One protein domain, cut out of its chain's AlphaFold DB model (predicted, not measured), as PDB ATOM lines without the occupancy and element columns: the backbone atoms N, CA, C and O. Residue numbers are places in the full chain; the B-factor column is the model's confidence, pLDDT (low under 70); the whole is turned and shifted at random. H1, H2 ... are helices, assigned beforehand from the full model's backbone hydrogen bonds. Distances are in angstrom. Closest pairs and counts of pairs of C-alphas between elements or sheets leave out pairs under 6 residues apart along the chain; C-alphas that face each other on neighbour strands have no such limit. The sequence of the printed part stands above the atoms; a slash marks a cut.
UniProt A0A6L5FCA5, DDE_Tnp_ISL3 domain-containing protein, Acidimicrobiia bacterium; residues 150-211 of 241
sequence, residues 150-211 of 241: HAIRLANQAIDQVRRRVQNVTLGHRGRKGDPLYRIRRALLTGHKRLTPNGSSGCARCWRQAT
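AT A GLANCE: This is residues 150 to 211 of the 241 residues of the protein "DDE_Tnp_ISL3 domain-containing protein" of Acidimicrobiia bacterium (UniProt A0A6L5FCA5). Two helices, the long H1 and the shorter H4, make a V that narrows toward their last residues, and two short helical turns, H2 and H3, fill the space between its arms. Residues 172 to 179 fold back from the end of H1 to H2, and residues 189 to 196 loop round the wide end of the V from H3 to the start of H4. The printed part has 62 residues with four named helices, in the order H1, H2, H3, H4, and no named strand; the class is all helix. The whole is compact, with a radius of gyration of the C-alphas of 11.5 A, and the C-alphas span 33 by 28 by 19 A along their three main axes.

HOW THE PARTS SIT: H1, residues 150 to 171, is the longest helix. H4, residues 197 to 210, only just touches it, with 3 pairs of C-alphas within 8 A, through residues 166 to 170 of H1 and residue 210 of H4 alone. The closest C-alphas of the two are those of Thr 170 and Ala 210, 6.5 A apart. Their lines stand at a steep tilt of 48 degrees, and they run the same way. H2, residues 180 to 183, is close to H1 but not clearly touching it; the closest C-alphas are those of Arg 163 and Leu 181, 6.6 A apart. H3, residues 185 to 188, is likewise close to H1 but not clearly touching, with the C-alphas of Ile 159 and Leu 188 closest at 7.4 A. H2 touches H4 at its residues 206 to 210 alone, and the closest C-alphas, of Pro 180 and Cys 206, are 5.5 A apart. H3 touches H4 at its residues 199 to 203 alone, and the closest C-alphas, of Ala 187 and Gly 199, are 6.0 A apart. H2 and H3 meet only through their link. In H1 and H4 every O i to N i+4 pair is within hydrogen-bond range; H2 and H3 are too short for such a pair, and in each the one O i to N i+3 pair is within range.

IN THESE COORDINATES: H1 begins at C-alpha 150, (200.618, 256.741, 162.761), and ends at C-alpha 171, (205.195, 275.941, 186.697), 31.0 A from first to last C-alpha. H4 measures 20.1 A, from C-alpha 197 at (214.450, 280.606, 161.571) to C-alpha 210 at (211.729, 274.992, 180.720). H2 and H3 have four residues each.

THE WHOLE: The two C-alphas farthest apart are those of Gly 172 and Lys 193, at 33.2 A. The printed part has no cut. The link from H2 to H3 is tight; those from H1 to H2 and from H3 to H4 are short, with 8 residues each. The mean pLDDT of the printed part is 86.5, that of H4 is 79, and residues 210 to 211 are under 70.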
ATOM      1  N   HIS A 150     200.555 257.187 161.375       92.75
ATOM      2  CA  HIS A 150     200.618 256.741 162.761       92.75
ATOM      3  C   HIS A 150     201.963 257.048 163.422       92.75
ATOM      4  O   HIS A 150     201.972 257.489 164.574       92.75
ATOM      5  N   ALA A 151     203.081 256.909 162.706       93.38
ATOM      6  CA  ALA A 151     204.405 257.277 163.205       93.38
ATOM      7  C   ALA A 151     204.474 258.766 163.584       93.38
ATOM      8  O   ALA A 151     204.847 259.103 164.711       93.38
ATOM      9  N   ILE A 152     204.035 259.666 162.692       93.00
ATOM     10  CA  ILE A 152     203.971 261.109 162.979       93.00
ATOM     11  C   ILE A 152     203.039 261.380 164.160       93.00
ATOM     12  O   ILE A 152     203.358 262.181 165.042       93.00
ATOM     13  N   ARG A 153     201.870 260.734 164.194       93.44
ATOM     14  CA  ARG A 153     200.898 260.915 165.275       93.44
ATOM     15  C   ARG A 153     201.487 260.522 166.629       93.44
ATOM     16  O   ARG A 153     201.342 261.295 167.576       93.44
ATOM     17  N   LEU A 154     202.152 259.372 166.721       93.88
ATOM     18  CA  LEU A 154     202.810 258.907 167.942       93.88
ATOM     19  C   LEU A 154     203.943 259.846 168.367       93.88
ATOM     20  O   LEU A 154     204.001 260.238 169.532       93.88
ATOM     21  N   ALA A 155     204.788 260.281 167.429       92.88
ATOM     22  CA  ALA A 155     205.856 261.239 167.709       92.88
ATOM     23  C   ALA A 155     205.300 262.564 168.264       92.88
ATOM     24  O   ALA A 155     205.745 263.058 169.301       92.88
ATOM     25  N   ASN A 156     204.255 263.101 167.631       93.56
ATOM     26  CA  ASN A 156     203.578 264.317 168.078       93.56
ATOM     27  C   ASN A 156     202.955 264.161 169.473       93.56
ATOM     28  O   ASN A 156     203.013 265.082 170.292       93.56
ATOM     29  N   GLN A 157     202.362 262.999 169.759       94.31
ATOM     30  CA  GLN A 157     201.822 262.692 171.082       94.31
ATOM     31  C   GLN A 157     202.925 262.641 172.142       94.31
ATOM     32  O   GLN A 157     202.752 263.243 173.202       94.31
ATOM     33  N   ALA A 158     204.057 261.994 171.855       94.38
ATOM     34  CA  ALA A 158     205.198 261.926 172.763       94.38
ATOM     35  C   ALA A 158     205.757 263.323 173.077       94.38
ATOM     36  O   ALA A 158     205.916 263.679 174.247       94.38
ATOM     37  N   ILE A 159     205.956 264.166 172.055       92.81
ATOM     38  CA  ILE A 159     206.397 265.559 172.235       92.81
ATOM     39  C   ILE A 159     205.413 266.328 173.125       92.81
ATOM     40  O   ILE A 159     205.820 267.015 174.063       92.81
ATOM     41  N   ASP A 160     204.107 266.207 172.876       91.62
ATOM     42  CA  ASP A 160     203.098 266.925 173.655       91.62
ATOM     43  C   ASP A 160     202.970 266.405 175.099       91.62
ATOM     44  O   ASP A 160     202.655 267.190 175.997       91.62
ATOM     45  N   GLN A 161     203.229 265.117 175.349       92.62
ATOM     46  CA  GLN A 161     203.316 264.552 176.700       92.62
ATOM     47  C   GLN A 161     204.522 265.109 177.456       92.62
ATOM     48  O   GLN A 161     204.360 265.614 178.567       92.62
ATOM     49  N   VAL A 162     205.711 265.087 176.844       92.62
ATOM     50  CA  VAL A 162     206.931 265.632 177.455       92.62
ATOM     51  C   VAL A 162     206.756 267.118 177.746       92.62
ATOM     52  O   VAL A 162     206.996 267.550 178.869       92.62
ATOM     53  N   ARG A 163     206.248 267.886 176.779       92.50
ATOM     54  CA  ARG A 163     205.959 269.315 176.937       92.50
ATOM     55  C   ARG A 163     205.028 269.581 178.122       92.50
ATOM     56  O   ARG A 163     205.310 270.459 178.929       92.50
ATOM     57  N   ARG A 164     203.926 268.827 178.240       91.69
ATOM     58  CA  ARG A 164     202.979 268.944 179.364       91.69
ATOM     59  C   ARG A 164     203.623 268.584 180.700       91.69
ATOM     60  O   ARG A 164     203.403 269.300 181.668       91.69
ATOM     61  N   ARG A 165     204.416 267.510 180.744       92.19
ATOM     62  CA  ARG A 165     205.133 267.076 181.948       92.19
ATOM     63  C   ARG A 165     206.106 268.149 182.421       92.19
ATOM     64  O   ARG A 165     206.004 268.575 183.562       92.19
ATOM     65  N   VAL A 166     207.000 268.602 181.541       90.62
ATOM     66  CA  VAL A 166     208.000 269.635 181.856       90.62
ATOM     67  C   VAL A 166     207.303 270.897 182.345       90.62
ATOM     68  O   VAL A 166     207.638 271.419 183.394       90.62
ATOM     69  N   GLN A 167     206.256 271.337 181.653       89.31
ATOM     70  CA  GLN A 167     205.508 272.522 182.049       89.31
ATOM     71  C   GLN A 167     204.836 272.399 183.424       89.31
ATOM     72  O   GLN A 167     204.907 273.337 184.211       89.31
ATOM     73  N   ASN A 168     204.219 271.254 183.728       90.19
ATOM     74  CA  ASN A 168     203.622 271.014 185.041       90.19
ATOM     75  C   ASN A 168     204.681 270.986 186.152       90.19
ATOM     76  O   ASN A 168     204.440 271.541 187.216       90.19
ATOM     77  N   VAL A 169     205.834 270.353 185.908       89.62
ATOM     78  CA  VAL A 169     206.943 270.290 186.876       89.62
ATOM     79  C   VAL A 169     207.533 271.679 187.122       89.62
ATOM     80  O   VAL A 169     207.793 272.032 188.264       89.62
ATOM     81  N   THR A 170     207.707 272.480 186.070       87.69
ATOM     82  CA  THR A 170     208.365 273.791 186.163       87.69
ATOM     83  C   THR A 170     207.438 274.891 186.687       87.69
ATOM     84  O   THR A 170     207.901 275.781 187.390       87.69
ATOM     85  N   LEU A 171     206.141 274.866 186.352       87.12
ATOM     86  CA  LEU A 171     205.195 275.941 186.697       87.12
ATOM     87  C   LEU A 171     204.165 275.544 187.766       87.12
ATOM     88  O   LEU A 171     203.373 276.380 188.191       87.12
ATOM     89  N   GLY A 172     204.111 274.272 188.168       89.62
ATOM     90  CA  GLY A 172     203.142 273.771 189.150       89.62
ATOM     91  C   GLY A 172     201.693 273.716 188.649       89.62
ATOM     92  O   GLY A 172     200.786 273.403 189.415       89.62
ATOM     93  N   HIS A 173     201.437 274.008 187.369       88.25
ATOM     94  CA  HIS A 173     200.091 273.998 186.805       88.25
ATOM     95  C   HIS A 173     200.045 273.527 185.353       88.25
ATOM     96  O   HIS A 173     201.014 273.609 184.597       88.25
ATOM     97  N   ARG A 174     198.845 273.104 184.931       87.25
ATOM     98  CA  ARG A 174     198.560 272.804 183.524       87.25
ATOM     99  C   ARG A 174     198.783 274.033 182.653       87.25
ATOM    100  O   ARG A 174     198.418 275.146 183.024       87.25
ATOM    101  N   GLY A 175     199.331 273.800 181.465       84.94
ATOM    102  CA  GLY A 175     199.754 274.878 180.590       84.94
ATOM    103  C   GLY A 175     198.682 275.866 180.125       84.94
ATOM    104  O   GLY A 175     197.611 275.458 179.672       84.94
ATOM    105  N   ARG A 176     199.025 277.157 180.195       89.69
ATOM    106  CA  ARG A 176     198.212 278.338 179.864       89.69
ATOM    107  C   ARG A 176     198.807 279.118 178.690       89.69
ATOM    108  O   ARG A 176     199.976 278.965 178.355       89.69
ATOM    109  N   LYS A 177     198.010 280.006 178.082       86.50
ATOM    110  CA  LYS A 177     198.393 280.801 176.894       86.50
ATOM    111  C   LYS A 177     199.689 281.612 177.074       86.50
ATOM    112  O   LYS A 177     200.404 281.801 176.094       86.50
ATOM    113  N   GLY A 178     199.977 282.085 178.289       84.50
ATOM    114  CA  GLY A 178     201.181 282.868 178.600       84.50
ATOM    115  C   GLY A 178     202.459 282.038 178.725       84.50
ATOM    116  O   GLY A 178     203.553 282.574 178.565       84.50
ATOM    117  N   ASP A 179     202.332 280.734 178.947       88.00
ATOM    118  CA  ASP A 179     203.459 279.912 179.355       88.00
ATOM    119  C   ASP A 179     204.409 279.627 178.178       88.00
ATOM    120  O   ASP A 179     203.939 279.297 177.077       88.00
ATOM    121  N   PRO A 180     205.738 279.648 178.395       86.75
ATOM    122  CA  PRO A 180     206.729 279.515 177.326       86.75
ATOM    123  C   PRO A 180     206.515 278.282 176.436       86.75
ATOM    124  O   PRO A 180     206.403 278.403 175.215       86.75
ATOM    125  N   LEU A 181     206.365 277.095 177.037       88.00
ATOM    126  CA  LEU A 181     206.161 275.843 176.299       88.00
ATOM    127  C   LEU A 181     204.781 275.734 175.642       88.00
ATOM    128  O   LEU A 181     204.633 275.039 174.636       88.00
ATOM    129  N   TYR A 182     203.758 276.400 176.175       89.19
ATOM    130  CA  TYR A 182     202.436 276.395 175.554       89.19
ATOM    131  C   TYR A 182     202.418 277.269 174.295       89.19
ATOM    132  O   TYR A 182     201.850 276.866 173.278       89.19
ATOM    133  N   ARG A 183     203.099 278.425 174.329       88.62
ATOM    134  CA  ARG A 183     203.203 279.359 173.195       88.62
ATOM    135  C   ARG A 183     203.826 278.719 171.956       88.62
ATOM    136  O   ARG A 183     203.335 278.931 170.851       88.62
ATOM    137  N   ILE A 184     204.864 277.903 172.133       90.12
ATOM    138  CA  ILE A 184     205.584 277.264 171.020       90.12
ATOM    139  C   ILE A 184     205.006 275.906 170.593       90.12
ATOM    140  O   ILE A 184     205.578 275.244 169.731       90.12
ATOM    141  N   ARG A 185     203.867 275.468 171.148       89.88
ATOM    142  CA  ARG A 185     203.307 274.123 170.909       89.88
ATOM    143  C   ARG A 185     203.196 273.759 169.426       89.88
ATOM    144  O   ARG A 185     203.499 272.633 169.058       89.88
ATOM    145  N   ARG A 186     202.758 274.688 168.573       90.31
ATOM    146  CA  ARG A 186     202.619 274.429 167.126       90.31
ATOM    147  C   ARG A 186     203.974 274.298 166.438       90.31
ATOM    148  O   ARG A 186     204.120 273.445 165.570       90.31
ATOM    149  N   ALA A 187     204.955 275.096 166.853       89.31
ATOM    150  CA  ALA A 187     206.312 275.012 166.331       89.31
ATOM    151  C   ALA A 187     206.968 273.670 166.708       89.31
ATOM    152  O   ALA A 187     207.583 273.043 165.859       89.31
ATOM    153  N   LEU A 188     206.732 273.153 167.919       88.44
ATOM    154  CA  LEU A 188     207.229 271.831 168.334       88.44
ATOM    155  C   LEU A 188     206.670 270.659 167.511       88.44
ATOM    156  O   LEU A 188     207.332 269.635 167.390       88.44
ATOM    157  N   LEU A 189     205.461 270.797 166.962       88.50
ATOM    158  CA  LEU A 189     204.819 269.780 166.116       88.50
ATOM    159  C   LEU A 189     205.064 270.016 164.618       88.50
ATOM    160  O   LEU A 189     204.564 269.276 163.772       88.50
ATOM    161  N   THR A 190     205.791 271.078 164.275       87.19
ATOM    162  CA  THR A 190     206.126 271.403 162.894       87.19
ATOM    163  C   THR A 190     207.458 270.751 162.560       87.19
ATOM    164  O   THR A 190     208.452 270.966 163.251       87.19
ATOM    165  N   GLY A 191     207.492 269.955 161.488       82.56
ATOM    166  CA  GLY A 191     208.732 269.329 161.034       82.56
ATOM    167  C   GLY A 191     209.818 270.374 160.772       82.56
ATOM    168  O   GLY A 191     209.530 271.430 160.211       82.56
ATOM    169  N   HIS A 192     211.064 270.066 161.138       81.50
ATOM    170  CA  HIS A 192     212.189 271.010 161.110       81.50
ATOM    171  C   HIS A 192     212.331 271.763 159.775       81.50
ATOM    172  O   HIS A 192     212.510 272.974 159.763       81.50
ATOM    173  N   LYS A 193     212.139 271.069 158.645       84.12
ATOM    174  CA  LYS A 193     212.205 271.651 157.290       84.12
ATOM    175  C   LYS A 193     211.155 272.739 157.011       84.12
ATOM    176  O   LYS A 193     211.295 273.483 156.052       84.12
ATOM    177  N   ARG A 194     210.081 272.799 157.805       84.50
ATOM    178  CA  ARG A 194     208.980 273.770 157.682       84.50
ATOM    179  C   ARG A 194     209.045 274.870 158.743       84.50
ATOM    180  O   ARG A 194     208.173 275.735 158.769       84.50
ATOM    181  N   LEU A 195     210.027 274.827 159.644       83.69
ATOM    182  CA  LEU A 195     210.209 275.866 160.647       83.69
ATOM    183  C   LEU A 195     210.876 277.084 160.019       83.69
ATOM    184  O   LEU A 195     211.884 276.974 159.328       83.69
ATOM    185  N   THR A 196     210.339 278.265 160.315       86.00
ATOM    186  CA  THR A 196     211.061 279.510 160.058       86.00
ATOM    187  C   THR A 196     212.258 279.616 161.014       86.00
ATOM    188  O   THR A 196     212.206 279.049 162.115       86.00
ATOM    189  N   PRO A 197     213.312 280.380 160.672       81.06
ATOM    190  CA  PRO A 197     214.450 280.606 161.571       81.06
ATOM    191  C   PRO A 197     214.025 281.101 162.966       81.06
ATOM    192  O   PRO A 197     214.533 280.640 163.992       81.06
ATOM    193  N   ASN A 198     213.004 281.966 163.010       80.31
ATOM    194  CA  ASN A 198     212.399 282.462 164.247       80.31
ATOM    195  C   ASN A 198     211.671 281.360 165.030       80.31
ATOM    196  O   ASN A 198     211.753 281.321 166.257       80.31
ATOM    197  N   GLY A 199     210.984 280.446 164.339       76.88
ATOM    198  CA  GLY A 199     210.333 279.291 164.955       76.88
ATOM    199  C   GLY A 199     211.336 278.328 165.591       76.88
ATOM    200  O   GLY A 199     211.156 277.940 166.744       76.88
ATOM    201  N   SER A 200     212.422 278.005 164.882       76.12
ATOM    202  CA  SER A 200     213.497 277.141 165.396       76.12
ATOM    203  C   SER A 200     214.187 277.757 166.623       76.12
ATOM    204  O   SER A 200     214.261 277.142 167.690       76.12
ATOM    205  N   SER A 201     214.576 279.032 166.522       78.69
ATOM    206  CA  SER A 201     215.207 279.774 167.623       78.69
ATOM    207  C   SER A 201     214.276 279.941 168.830       78.69
ATOM    208  O   SER A 201     214.711 279.849 169.982       78.69
ATOM    209  N   GLY A 202     212.981 280.163 168.586       80.31
ATOM    210  CA  GLY A 202     211.951 280.232 169.621       80.31
ATOM    211  C   GLY A 202     211.784 278.907 170.364       80.31
ATOM    212  O   GLY A 202     211.756 278.899 171.595       80.31
ATOM    213  N   CYS A 203     211.758 277.786 169.635       83.00
ATOM    214  CA  CYS A 203     211.736 276.448 170.222       83.00
ATOM    215  C   CYS A 203     212.932 276.216 171.148       83.00
ATOM    216  O   CYS A 203     212.735 275.863 172.309       83.00
ATOM    217  N   ALA A 204     214.154 276.461 170.664       81.56
ATOM    218  CA  ALA A 204     215.372 276.236 171.441       81.56
ATOM    219  C   ALA A 204     215.432 277.110 172.709       81.56
ATOM    220  O   ALA A 204     215.828 276.641 173.777       81.56
ATOM    221  N   ARG A 205     214.996 278.372 172.614       83.38
ATOM    222  CA  ARG A 205     214.947 279.309 173.747       83.38
ATOM    223  C   ARG A 205     213.967 278.857 174.827       83.38
ATOM    224  O   ARG A 205     214.346 278.762 175.990       83.38
ATOM    225  N   CYS A 206     212.721 278.571 174.454       80.38
ATOM    226  CA  CYS A 206     211.701 278.157 175.417       80.38
ATOM    227  C   CYS A 206     212.004 276.782 176.021       80.38
ATOM    228  O   CYS A 206     211.662 276.552 177.175       80.38
ATOM    229  N   TRP A 207     212.672 275.890 175.281       78.19
ATOM    230  CA  TRP A 207     213.153 274.620 175.829       78.19
ATOM    231  C   TRP A 207     214.197 274.814 176.926       78.19
ATOM    232  O   TRP A 207     214.040 274.238 177.998       78.19
ATOM    233  N   ARG A 208     215.204 275.670 176.702       80.50
ATOM    234  CA  ARG A 208     216.225 275.995 177.716       80.50
ATOM    235  C   ARG A 208     215.634 276.602 178.988       80.50
ATOM    236  O   ARG A 208     216.082 276.286 180.080       80.50
ATOM    237  N   GLN A 209     214.615 277.446 178.848       72.56
ATOM    238  CA  GLN A 209     213.917 278.048 179.992       72.56
ATOM    239  C   GLN A 209     213.060 277.044 180.771       72.56
ATOM    240  O   GLN A 209     212.730 277.287 181.926       72.56
ATOM    241  N   ALA A 210     212.650 275.948 180.130       67.62
ATOM    242  CA  ALA A 210     211.729 274.992 180.720       67.62
ATOM    243  C   ALA A 210     212.425 273.787 181.363       67.62
ATOM    244  O   ALA A 210     211.798 273.126 182.184       67.62
ATOM    245  N   THR A 211     213.681 273.493 181.012       61.62
ATOM    246  CA  THR A 211     214.483 272.440 181.647       61.62
ATOM    247  C   THR A 211     214.906 272.861 183.056       61.62
ATOM    248  O   THR A 211     215.734 273.764 183.174       61.62
TER     249      THR A 211